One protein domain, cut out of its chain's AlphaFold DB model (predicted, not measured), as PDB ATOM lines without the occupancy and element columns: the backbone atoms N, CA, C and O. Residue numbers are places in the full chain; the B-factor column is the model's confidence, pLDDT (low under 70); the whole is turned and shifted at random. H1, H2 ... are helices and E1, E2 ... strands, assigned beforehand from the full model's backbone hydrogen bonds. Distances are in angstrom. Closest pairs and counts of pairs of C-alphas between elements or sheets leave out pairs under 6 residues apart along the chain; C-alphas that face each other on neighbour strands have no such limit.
ATOM      1  N   ALA A   3     -52.889  75.474  48.907       85.81
ATOM      2  CA  ALA A   3     -54.256  75.496  49.439       85.81
ATOM      3  C   ALA A   3     -54.661  76.857  50.039       85.81
ATOM      4  O   ALA A   3     -55.769  77.331  49.817       85.81
ATOM      5  N   ALA A   4     -53.743  77.546  50.726       86.81
ATOM      6  CA  ALA A   4     -54.004  78.879  51.278       86.81
ATOM      7  C   ALA A   4     -54.152  79.968  50.198       86.81
ATOM      8  O   ALA A   4     -54.736  81.012  50.455       86.81
ATOM      9  N   ARG A   5     -53.605  79.745  48.994       85.75
ATOM     10  CA  ARG A   5     -53.685  80.682  47.861       85.75
ATOM     11  C   ARG A   5     -54.894  80.418  46.967       85.75
ATOM     12  O   ARG A   5     -55.362  81.344  46.317       85.75
ATOM     13  N   THR A   6     -55.354  79.172  46.893       86.31
ATOM     14  CA  THR A   6     -56.457  78.745  46.020       86.31
ATOM     15  C   THR A   6     -57.782  78.590  46.756       86.31
ATOM     16  O   THR A   6     -58.822  78.561  46.112       86.31
ATOM     17  N   GLY A   7     -57.756  78.453  48.085       87.19
ATOM     18  CA  GLY A   7     -58.920  78.065  48.887       87.19
ATOM     19  C   GLY A   7     -59.297  76.584  48.749       87.19
ATOM     20  O   GLY A   7     -60.174  76.113  49.467       87.19
ATOM     21  N   ALA A   8     -58.632  75.830  47.867       87.12
ATOM     22  CA  ALA A   8     -58.917  74.421  47.639       87.12
ATOM     23  C   ALA A   8     -58.180  73.544  48.661       87.12
ATOM     24  O   ALA A   8     -56.948  73.568  48.752       87.12
ATOM     25  N   ALA A   9     -58.941  72.742  49.410       88.38
ATOM     26  CA  ALA A   9     -58.413  71.810  50.408       88.38
ATOM     27  C   ALA A   9     -57.969  70.460  49.813       88.38
ATOM     28  O   ALA A   9     -57.286  69.688  50.482       88.38
ATOM     29  N   THR A  10     -58.352  70.169  48.568       90.44
ATOM     30  CA  THR A  10     -58.164  68.868  47.916       90.44
ATOM     31  C   THR A  10     -57.230  68.959  46.707       90.44
ATOM     32  O   THR A  10     -56.895  70.047  46.224       90.44
ATOM     33  N   ILE A  11     -56.770  67.791  46.250       91.44
ATOM     34  CA  ILE A  11     -56.076  67.599  44.974       91.44
ATOM     35  C   ILE A  11     -56.963  66.783  44.018       91.44
ATOM     36  O   ILE A  11     -57.769  65.983  44.501       91.44
ATOM     37  N   PRO A  12     -56.794  66.931  42.690       93.19
ATOM     38  CA  PRO A  12     -55.897  67.879  42.009       93.19
ATOM     39  C   PRO A  12     -56.374  69.339  42.105       93.19
ATOM     40  O   PRO A  12     -57.538  69.595  42.376       93.19
ATOM     41  N   GLN A  13     -55.461  70.291  41.878       94.56
ATOM     42  CA  GLN A  13     -55.777  71.717  41.695       94.56
ATOM     43  C   GLN A  13     -55.317  72.127  40.297       94.56
ATOM     44  O   GLN A  13     -54.117  72.185  40.027       94.56
ATOM     45  N   ILE A  14     -56.268  72.348  39.396       95.88
ATOM     46  CA  ILE A  14     -56.034  72.490  37.960       95.88
ATOM     47  C   ILE A  14     -55.996  73.968  37.585       95.88
ATOM     48  O   ILE A  14     -56.862  74.748  37.981       95.88
ATOM     49  N   PHE A  15     -54.994  74.348  36.794       95.94
ATOM     50  CA  PHE A  15     -54.805  75.706  36.295       95.94
ATOM     51  C   PHE A  15     -54.692  75.702  34.772       95.94
ATOM     52  O   PHE A  15     -54.011  74.851  34.206       95.94
ATOM     53  N   ILE A  16     -55.308  76.689  34.117       96.31
ATOM     54  CA  ILE A  16     -55.230  76.906  32.664       96.31
ATOM     55  C   ILE A  16     -54.933  78.383  32.422       96.31
ATOM     56  O   ILE A  16     -55.578  79.249  33.014       96.31
ATOM     57  N   GLY A  17     -53.914  78.678  31.610       94.81
ATOM     58  CA  GLY A  17     -53.492  80.061  31.353       94.81
ATOM     59  C   GLY A  17     -53.120  80.834  32.626       94.81
ATOM     60  O   GLY A  17     -53.398  82.023  32.734       94.81
ATOM     61  N   GLY A  18     -52.583  80.146  33.641       94.56
ATOM     62  CA  GLY A  18     -52.241  80.743  34.938       94.56
ATOM     63  C   GLY A  18     -53.426  81.014  35.876       94.56
ATOM     64  O   GLY A  18     -53.218  81.531  36.972       94.56
ATOM     65  N   ARG A  19     -54.661  80.652  35.498       93.88
ATOM     66  CA  ARG A  19     -55.869  80.834  36.321       93.88
ATOM     67  C   ARG A  19     -56.345  79.505  36.898       93.88
ATOM     68  O   ARG A  19     -56.380  78.508  36.181       93.88
ATOM     69  N   LEU A  20     -56.735  79.508  38.173       94.44
ATOM     70  CA  LEU A  20     -57.335  78.343  38.828       94.44
ATOM     71  C   LEU A  20     -58.675  78.004  38.162       94.44
ATOM     72  O   LEU A  20     -59.514  78.886  37.965       94.44
ATOM     73  N   VAL A  21     -58.848  76.731  37.822       95.69
ATOM     74  CA  VAL A  21     -60.113  76.146  37.360       95.69
ATOM     75  C   VAL A  21     -60.852  75.516  38.541       95.69
ATOM     76  O   VAL A  21     -62.031  75.791  38.719       95.69
ATOM     77  N   GLY A  22     -60.151  74.734  39.368       94.81
ATOM     78  CA  GLY A  22     -60.731  73.985  40.488       94.81
ATOM     79  C   GLY A  22     -60.110  72.593  40.605       94.81
ATOM     80  O   GLY A  22     -58.933  72.420  40.272       94.81
ATOM     81  N   GLY A  23     -60.881  71.614  41.075       94.75
ATOM     82  CA  GLY A  23     -60.516  70.199  41.079       94.75
ATOM     83  C   GLY A  23     -61.066  69.439  39.871       94.75
ATOM     84  O   GLY A  23     -61.388  70.025  38.836       94.75
ATOM     85  N   CYS A  24     -61.144  68.107  39.982       93.44
ATOM     86  CA  CYS A  24     -61.661  67.260  38.898       93.44
ATOM     87  C   CYS A  24     -63.116  67.585  38.539       93.44
ATOM     88  O   CYS A  24     -63.439  67.653  37.355       93.44
ATOM     89  N   SER A  25     -63.982  67.795  39.535       93.06
ATOM     90  CA  SER A  25     -65.408  68.051  39.301       93.06
ATOM     91  C   SER A  25     -65.627  69.341  38.514       93.06
ATOM     92  O   SER A  25     -66.363  69.339  37.530       93.06
ATOM     93  N   GLU A  26     -64.932  70.416  38.890       95.88
ATOM     94  CA  GLU A  26     -65.000  71.704  38.201       95.88
ATOM     95  C   GLU A  26     -64.426  71.619  36.784       95.88
ATOM     96  O   GLU A  26     -64.951  72.253  35.871       95.88
ATOM     97  N   LEU A  27     -63.380  70.811  36.562       96.00
ATOM     98  CA  LEU A  27     -62.867  70.570  35.212       96.00
ATOM     99  C   LEU A  27     -63.906  69.851  34.336       96.00
ATOM    100  O   LEU A  27     -64.114  70.250  33.191       96.00
ATOM    101  N   PHE A  28     -64.558  68.811  34.860       95.38
ATOM    102  CA  PHE A  28     -65.562  68.042  34.116       95.38
ATOM    103  C   PHE A  28     -66.803  68.886  33.814       95.38
ATOM    104  O   PHE A  28     -67.355  68.817  32.718       95.38
ATOM    105  N   GLU A  29     -67.227  69.730  34.755       95.81
ATOM    106  CA  GLU A  29     -68.288  70.706  34.518       95.81
ATOM    107  C   GLU A  29     -67.891  71.733  33.449       95.81
ATOM    108  O   GLU A  29     -68.666  71.978  32.526       95.81
ATOM    109  N   ALA A  30     -66.671  72.278  33.523       95.88
ATOM    110  CA  ALA A  30     -66.162  73.226  32.536       95.88
ATOM    111  C   ALA A  30     -66.089  72.624  31.125       95.88
ATOM    112  O   ALA A  30     -66.302  73.326  30.137       95.88
ATOM    113  N   TRP A  31     -65.798  71.328  31.015       94.88
ATOM    114  CA  TRP A  31     -65.893  70.606  29.752       94.88
ATOM    115  C   TRP A  31     -67.342  70.517  29.258       94.88
ATOM    116  O   TRP A  31     -67.631  70.957  28.147       94.88
ATOM    117  N   ARG A  32     -68.268  70.038  30.102       93.50
ATOM    118  CA  ARG A  32     -69.691  69.875  29.748       93.50
ATOM    119  C   ARG A  32     -70.362  71.174  29.308       93.50
ATOM    120  O   ARG A  32     -71.177  71.156  28.393       93.50
ATOM    121  N   ASN A  33     -70.038  72.294  29.951       94.62
ATOM    122  CA  ASN A  33     -70.617  73.596  29.619       94.62
ATOM    123  C   ASN A  33     -69.813  74.384  28.564       94.62
ATOM    124  O   ASN A  33     -70.149  75.531  28.284       94.62
ATOM    125  N   GLY A  34     -68.751  73.799  27.995       93.50
ATOM    126  CA  GLY A  34     -67.922  74.407  26.949       93.50
ATOM    127  C   GLY A  34     -66.901  75.447  27.430       93.50
ATOM    128  O   GLY A  34     -65.986  75.794  26.679       93.50
ATOM    129  N   SER A  35     -66.971  75.902  28.685       95.25
ATOM    130  CA  SER A  35     -66.073  76.945  29.204       95.25
ATOM    131  C   SER A  35     -64.603  76.513  29.284       95.25
ATOM    132  O   SER A  35     -63.703  77.357  29.276       95.25
ATOM    133  N   LEU A  36     -64.315  75.208  29.330       95.31
ATOM    134  CA  LEU A  36     -62.953  74.681  29.227       95.31
ATOM    135  C   LEU A  36     -62.353  74.969  27.845       95.31
ATOM    136  O   LEU A  36     -61.229  75.465  27.752       95.31
ATOM    137  N   THR A  37     -63.115  74.719  26.782       94.25
ATOM    138  CA  THR A  37     -62.694  74.980  25.400       94.25
ATOM    139  C   THR A  37     -62.428  76.464  25.174       94.25
ATOM    140  O   THR A  37     -61.397  76.819  24.607       94.25
ATOM    141  N   GLU A  38     -63.284  77.342  25.700       94.31
ATOM    142  CA  GLU A  38     -63.085  78.797  25.645       94.31
ATOM    143  C   GLU A  38     -61.792  79.232  26.350       94.31
ATOM    144  O   GLU A  38     -61.025  80.041  25.823       94.31
ATOM    145  N   ARG A  39     -61.503  78.665  27.530       95.62
ATOM    146  CA  ARG A  39     -60.270  78.952  28.285       95.62
ATOM    147  C   ARG A  39     -59.020  78.491  27.544       95.62
ATOM    148  O   ARG A  39     -58.014  79.199  27.556       95.62
ATOM    149  N   LEU A  40     -59.074  77.321  26.910       95.88
ATOM    150  CA  LEU A  40     -57.978  76.798  26.094       95.88
ATOM    151  C   LEU A  40     -57.761  77.668  24.846       95.88
ATOM    152  O   LEU A  40     -56.627  78.063  24.572       95.88
ATOM    153  N   ALA A  41     -58.837  78.063  24.163       95.12
ATOM    154  CA  ALA A  41     -58.781  78.969  23.018       95.12
ATOM    155  C   ALA A  41     -58.198  80.342  23.388       95.12
ATOM    156  O   ALA A  41     -57.364  80.871  22.656       95.12
ATOM    157  N   ALA A  42     -58.544  80.887  24.560       95.94
ATOM    158  CA  ALA A  42     -57.951  82.122  25.081       95.94
ATOM    159  C   ALA A  42     -56.436  82.003  25.353       95.94
ATOM    160  O   ALA A  42     -55.733  83.011  25.378       95.94
ATOM    161  N   CYS A  43     -55.922  80.782  25.525       97.06
ATOM    162  CA  CYS A  43     -54.490  80.491  25.610       97.06
ATOM    163  C   CYS A  43     -53.846  80.218  24.236       97.06
ATOM    164  O   CYS A  43     -52.674  79.854  24.181       97.06
ATOM    165  N   GLY A  44     -54.594  80.354  23.136       96.19
ATOM    166  CA  GLY A  44     -54.136  80.048  21.778       96.19
ATOM    167  C   GLY A  44     -54.113  78.555  21.440       96.19
ATOM    168  O   GLY A  44     -53.499  78.168  20.449       96.19
ATOM    169  N   LEU A  45     -54.755  77.705  22.248       95.00
ATOM    170  CA  LEU A  45     -54.817  76.263  22.020       95.00
ATOM    171  C   LEU A  45     -56.076  75.900  21.228       95.00
ATOM    172  O   LEU A  45     -57.184  76.313  21.568       95.00
ATOM    173  N   ARG A  46     -55.909  75.085  20.184       90.81
ATOM    174  CA  ARG A  46     -57.025  74.529  19.417       90.81
ATOM    175  C   ARG A  46     -57.510  73.243  20.083       90.81
ATOM    176  O   ARG A  46     -56.732  72.307  20.233       90.81
ATOM    177  N   VAL A  47     -58.794  73.197  20.427       88.81
ATOM    178  CA  VAL A  47     -59.495  71.955  20.784       88.81
ATOM    179  C   VAL A  47     -60.082  71.368  19.505       88.81
ATOM    180  O   VAL A  47     -60.613  72.109  18.672       88.81
ATOM    181  N   ASP A  48     -59.931  70.062  19.317       88.69
ATOM    182  CA  ASP A  48     -60.565  69.359  18.205       88.69
ATOM    183  C   ASP A  48     -62.096  69.404  18.389       88.69
ATOM    184  O   ASP A  48     -62.580  68.953  19.429       88.69
ATOM    185  N   PRO A  49     -62.863  69.974  17.441       76.31
ATOM    186  CA  PRO A  49     -64.318  70.047  17.554       76.31
ATOM    187  C   PRO A  49     -64.990  68.668  17.618       76.31
ATOM    188  O   PRO A  49     -66.072  68.562  18.186       76.31
ATOM    189  N   GLU A  50     -64.344  67.622  17.096       83.19
ATOM    190  CA  GLU A  50     -64.865  66.250  17.131       83.19
ATOM    191  C   GLU A  50     -64.522  65.522  18.437       83.19
ATOM    192  O   GLU A  50     -65.007  64.421  18.685       83.19
ATOM    193  N   ALA A  51     -63.717  66.126  19.317       81.31
ATOM    194  CA  ALA A  51     -63.337  65.522  20.588       81.31
ATOM    195  C   ALA A  51     -64.449  65.573  21.648       81.31
ATOM    196  O   ALA A  51     -64.145  65.416  22.821       81.31
ATOM    197  N   ALA A  52     -65.712  65.811  21.288       82.06
ATOM    198  CA  ALA A  52     -66.816  65.825  22.242       82.06
ATOM    199  C   ALA A  52     -67.064  64.415  22.815       82.06
ATOM    200  O   ALA A  52     -67.402  63.488  22.084       82.06
ATOM    201  N   PHE A  53     -66.924  64.263  24.132       89.25
ATOM    202  CA  PHE A  53     -67.243  63.035  24.870       89.25
ATOM    203  C   PHE A  53     -67.860  63.380  26.231       89.25
ATOM    204  O   PHE A  53     -67.679  64.496  26.731       89.25
ATOM    205  N   ASP A  54     -68.571  62.429  26.839       89.12
ATOM    206  CA  ASP A  54     -69.028  62.564  28.223       89.12
ATOM    207  C   ASP A  54     -67.858  62.265  29.177       89.12
ATOM    208  O   ASP A  54     -67.337  61.148  29.180       89.12
ATOM    209  N   PRO A  55     -67.397  63.233  29.989       91.38
ATOM    210  CA  PRO A  55     -66.246  63.027  30.856       91.38
ATOM    211  C   PRO A  55     -66.486  61.970  31.936       91.38
ATOM    212  O   PRO A  55     -65.516  61.424  32.464       91.38
ATOM    213  N   ASP A  56     -67.740  61.622  32.227       89.56
ATOM    214  CA  ASP A  56     -68.047  60.536  33.152       89.56
ATOM    215  C   ASP A  56     -67.617  59.165  32.582       89.56
ATOM    216  O   ASP A  56     -67.321  58.256  33.355       89.56
ATOM    217  N   GLU A  57     -67.443  59.026  31.258       90.44
ATOM    218  CA  GLU A  57     -66.872  57.825  30.617       90.44
ATOM    219  C   GLU A  57     -65.396  57.589  30.977       90.44
ATOM    220  O   GLU A  57     -64.896  56.467  30.854       90.44
ATOM    221  N   LEU A  58     -64.689  58.629  31.435       90.00
ATOM    222  CA  LEU A  58     -63.297  58.537  31.889       90.00
ATOM    223  C   LEU A  58     -63.176  58.042  33.333       90.00
ATOM    224  O   LEU A  58     -62.065  57.776  33.808       90.00
ATOM    225  N   LEU A  59     -64.291  57.962  34.062       89.44
ATOM    226  CA  LEU A  59     -64.271  57.518  35.442       89.44
ATOM    227  C   LEU A  59     -63.992  56.011  35.513       89.44
ATOM    228  O   LEU A  59     -64.230  55.245  34.577       89.44
ATOM    229  N   PRO A  60     -63.440  55.526  36.635       89.38
ATOM    230  CA  PRO A  60     -63.282  54.098  36.813       89.38
ATOM    231  C   PRO A  60     -64.641  53.393  36.745       89.38
ATOM    232  O   PRO A  60     -65.594  53.818  37.391       89.38
ATOM    233  N   ARG A  61     -64.703  52.244  36.061       86.69
ATOM    234  CA  ARG A  61     -65.942  51.459  35.882       86.69
ATOM    235  C   ARG A  61     -66.708  51.155  37.175       86.69
ATOM    236  O   ARG A  61     -67.912  50.936  37.130       86.69
ATOM    237  N   TRP A  62     -66.033  51.110  38.323       87.50
ATOM    238  CA  TRP A  62     -66.669  50.880  39.625       87.50
ATOM    239  C   TRP A  62     -67.452  52.092  40.159       87.50
ATOM    240  O   TRP A  62     -68.223  51.926  41.101       87.50
ATOM    241  N   LEU A  63     -67.270  53.272  39.564       86.19
ATOM    242  CA  LEU A  63     -68.024  54.494  39.849       86.19
ATOM    243  C   LEU A  63     -69.245  54.667  38.930       86.19
ATOM    244  O   LEU A  63     -70.094  55.509  39.205       86.19
ATOM    245  N   HIS A  64     -69.333  53.900  37.838       84.81
ATOM    246  CA  HIS A  64     -70.434  54.018  36.884       84.81
ATOM    247  C   HIS A  64     -71.729  53.464  37.506       84.81
ATOM    248  O   HIS A  64     -71.678  52.435  38.195       84.81
TER     249      HIS A  64
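AT A GLANCE: This is residues 3 to 64 of the 70 residues of the protein "Glutaredoxin" of Halomonas sp. PGE1 (UniProt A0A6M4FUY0). A two-strand hairpin, E1 and E2, and a corner of two helices, H2 and H3, sit side by side in a flat, loosely built domain, with H2 nearest the middle and the short H1 at the far end beyond the hairpin. After H3 a long loop, residues 43 to 54, runs round to the short H4, which packs on H2, and residues 57 to 63 stick out from the rest. The printed part has 62 residues with four named helices and two named strands, in the order H1, E1, E2, H2, H3, H4; the sheet, E1 - E2, is antiparallel. The class is mixed, helices and strands, with 32 residues in named elements. The whole is only just loose, close to compact, with a radius of gyration of the C-alphas of 13.0 A, and it spans 38 by 36 by 14 A.

HOW THE PARTS SIT: H1, residues 3 to 6, comes closest to E2, residues 19 to 22, at the C-alphas of Thr 6 and Leu 20, 7.3 A apart. E1, residues 14 to 16, and E2 form a hairpin, antiparallel at 145 degrees between their directions. Within hydrogen-bond range across it are N 14 and O 22, 2.8 A, and N 16 and O 19, 3.0 A. H2, residues 24 to 32, comes closest to E2 at the C-alphas of Val 21 and Leu 27, 6.6 A apart, and to E1 at those of Ile 14 and Leu 27, 7.6 A apart. H2 and H3, residues 35 to 42, touch only at the corner by their link, and only just, with 3 pairs of C-alphas within 8 A; the closest are those of Ala 30 and Leu 36, 4.8 A apart. Their lines are about perpendicular, at 80 degrees. H3 comes closest to E1 at the C-alphas of Ile 16 and Arg 39, 7.0 A apart. H4, residues 55 to 58, touches H2, the closest C-alphas being those of Phe 28 and Pro 55, 6.0 A apart. H3 and H4 are apart, and H1 is apart from H2, H3 and H4. In H2 and H3 every O i to N i+4 pair is within hydrogen-bond range; H1 and H4 are too short for such a pair.

IN THESE COORDINATES: H1 begins at C-alpha 3, (-54.256, 75.496, 49.439), and is 5.2 A long from first to last C-alpha. E1 measures 6.9 A and E2 9.4 A. H2 runs 12.5 A from C-alpha 24 at (-61.661, 67.260, 38.898), and H3 runs 10.5 A. H4, 5.5 A long, ends at C-alpha 58, (-63.297, 58.537, 31.889).

THE WHOLE: The two C-alphas farthest apart are those of Ala 4 and Glu 50, 38.0 A. The printed part has no cut. The link from H3 to H4, 12 residues, is long. The mean pLDDT of the printed part is 91.5, and no printed residue is under 70.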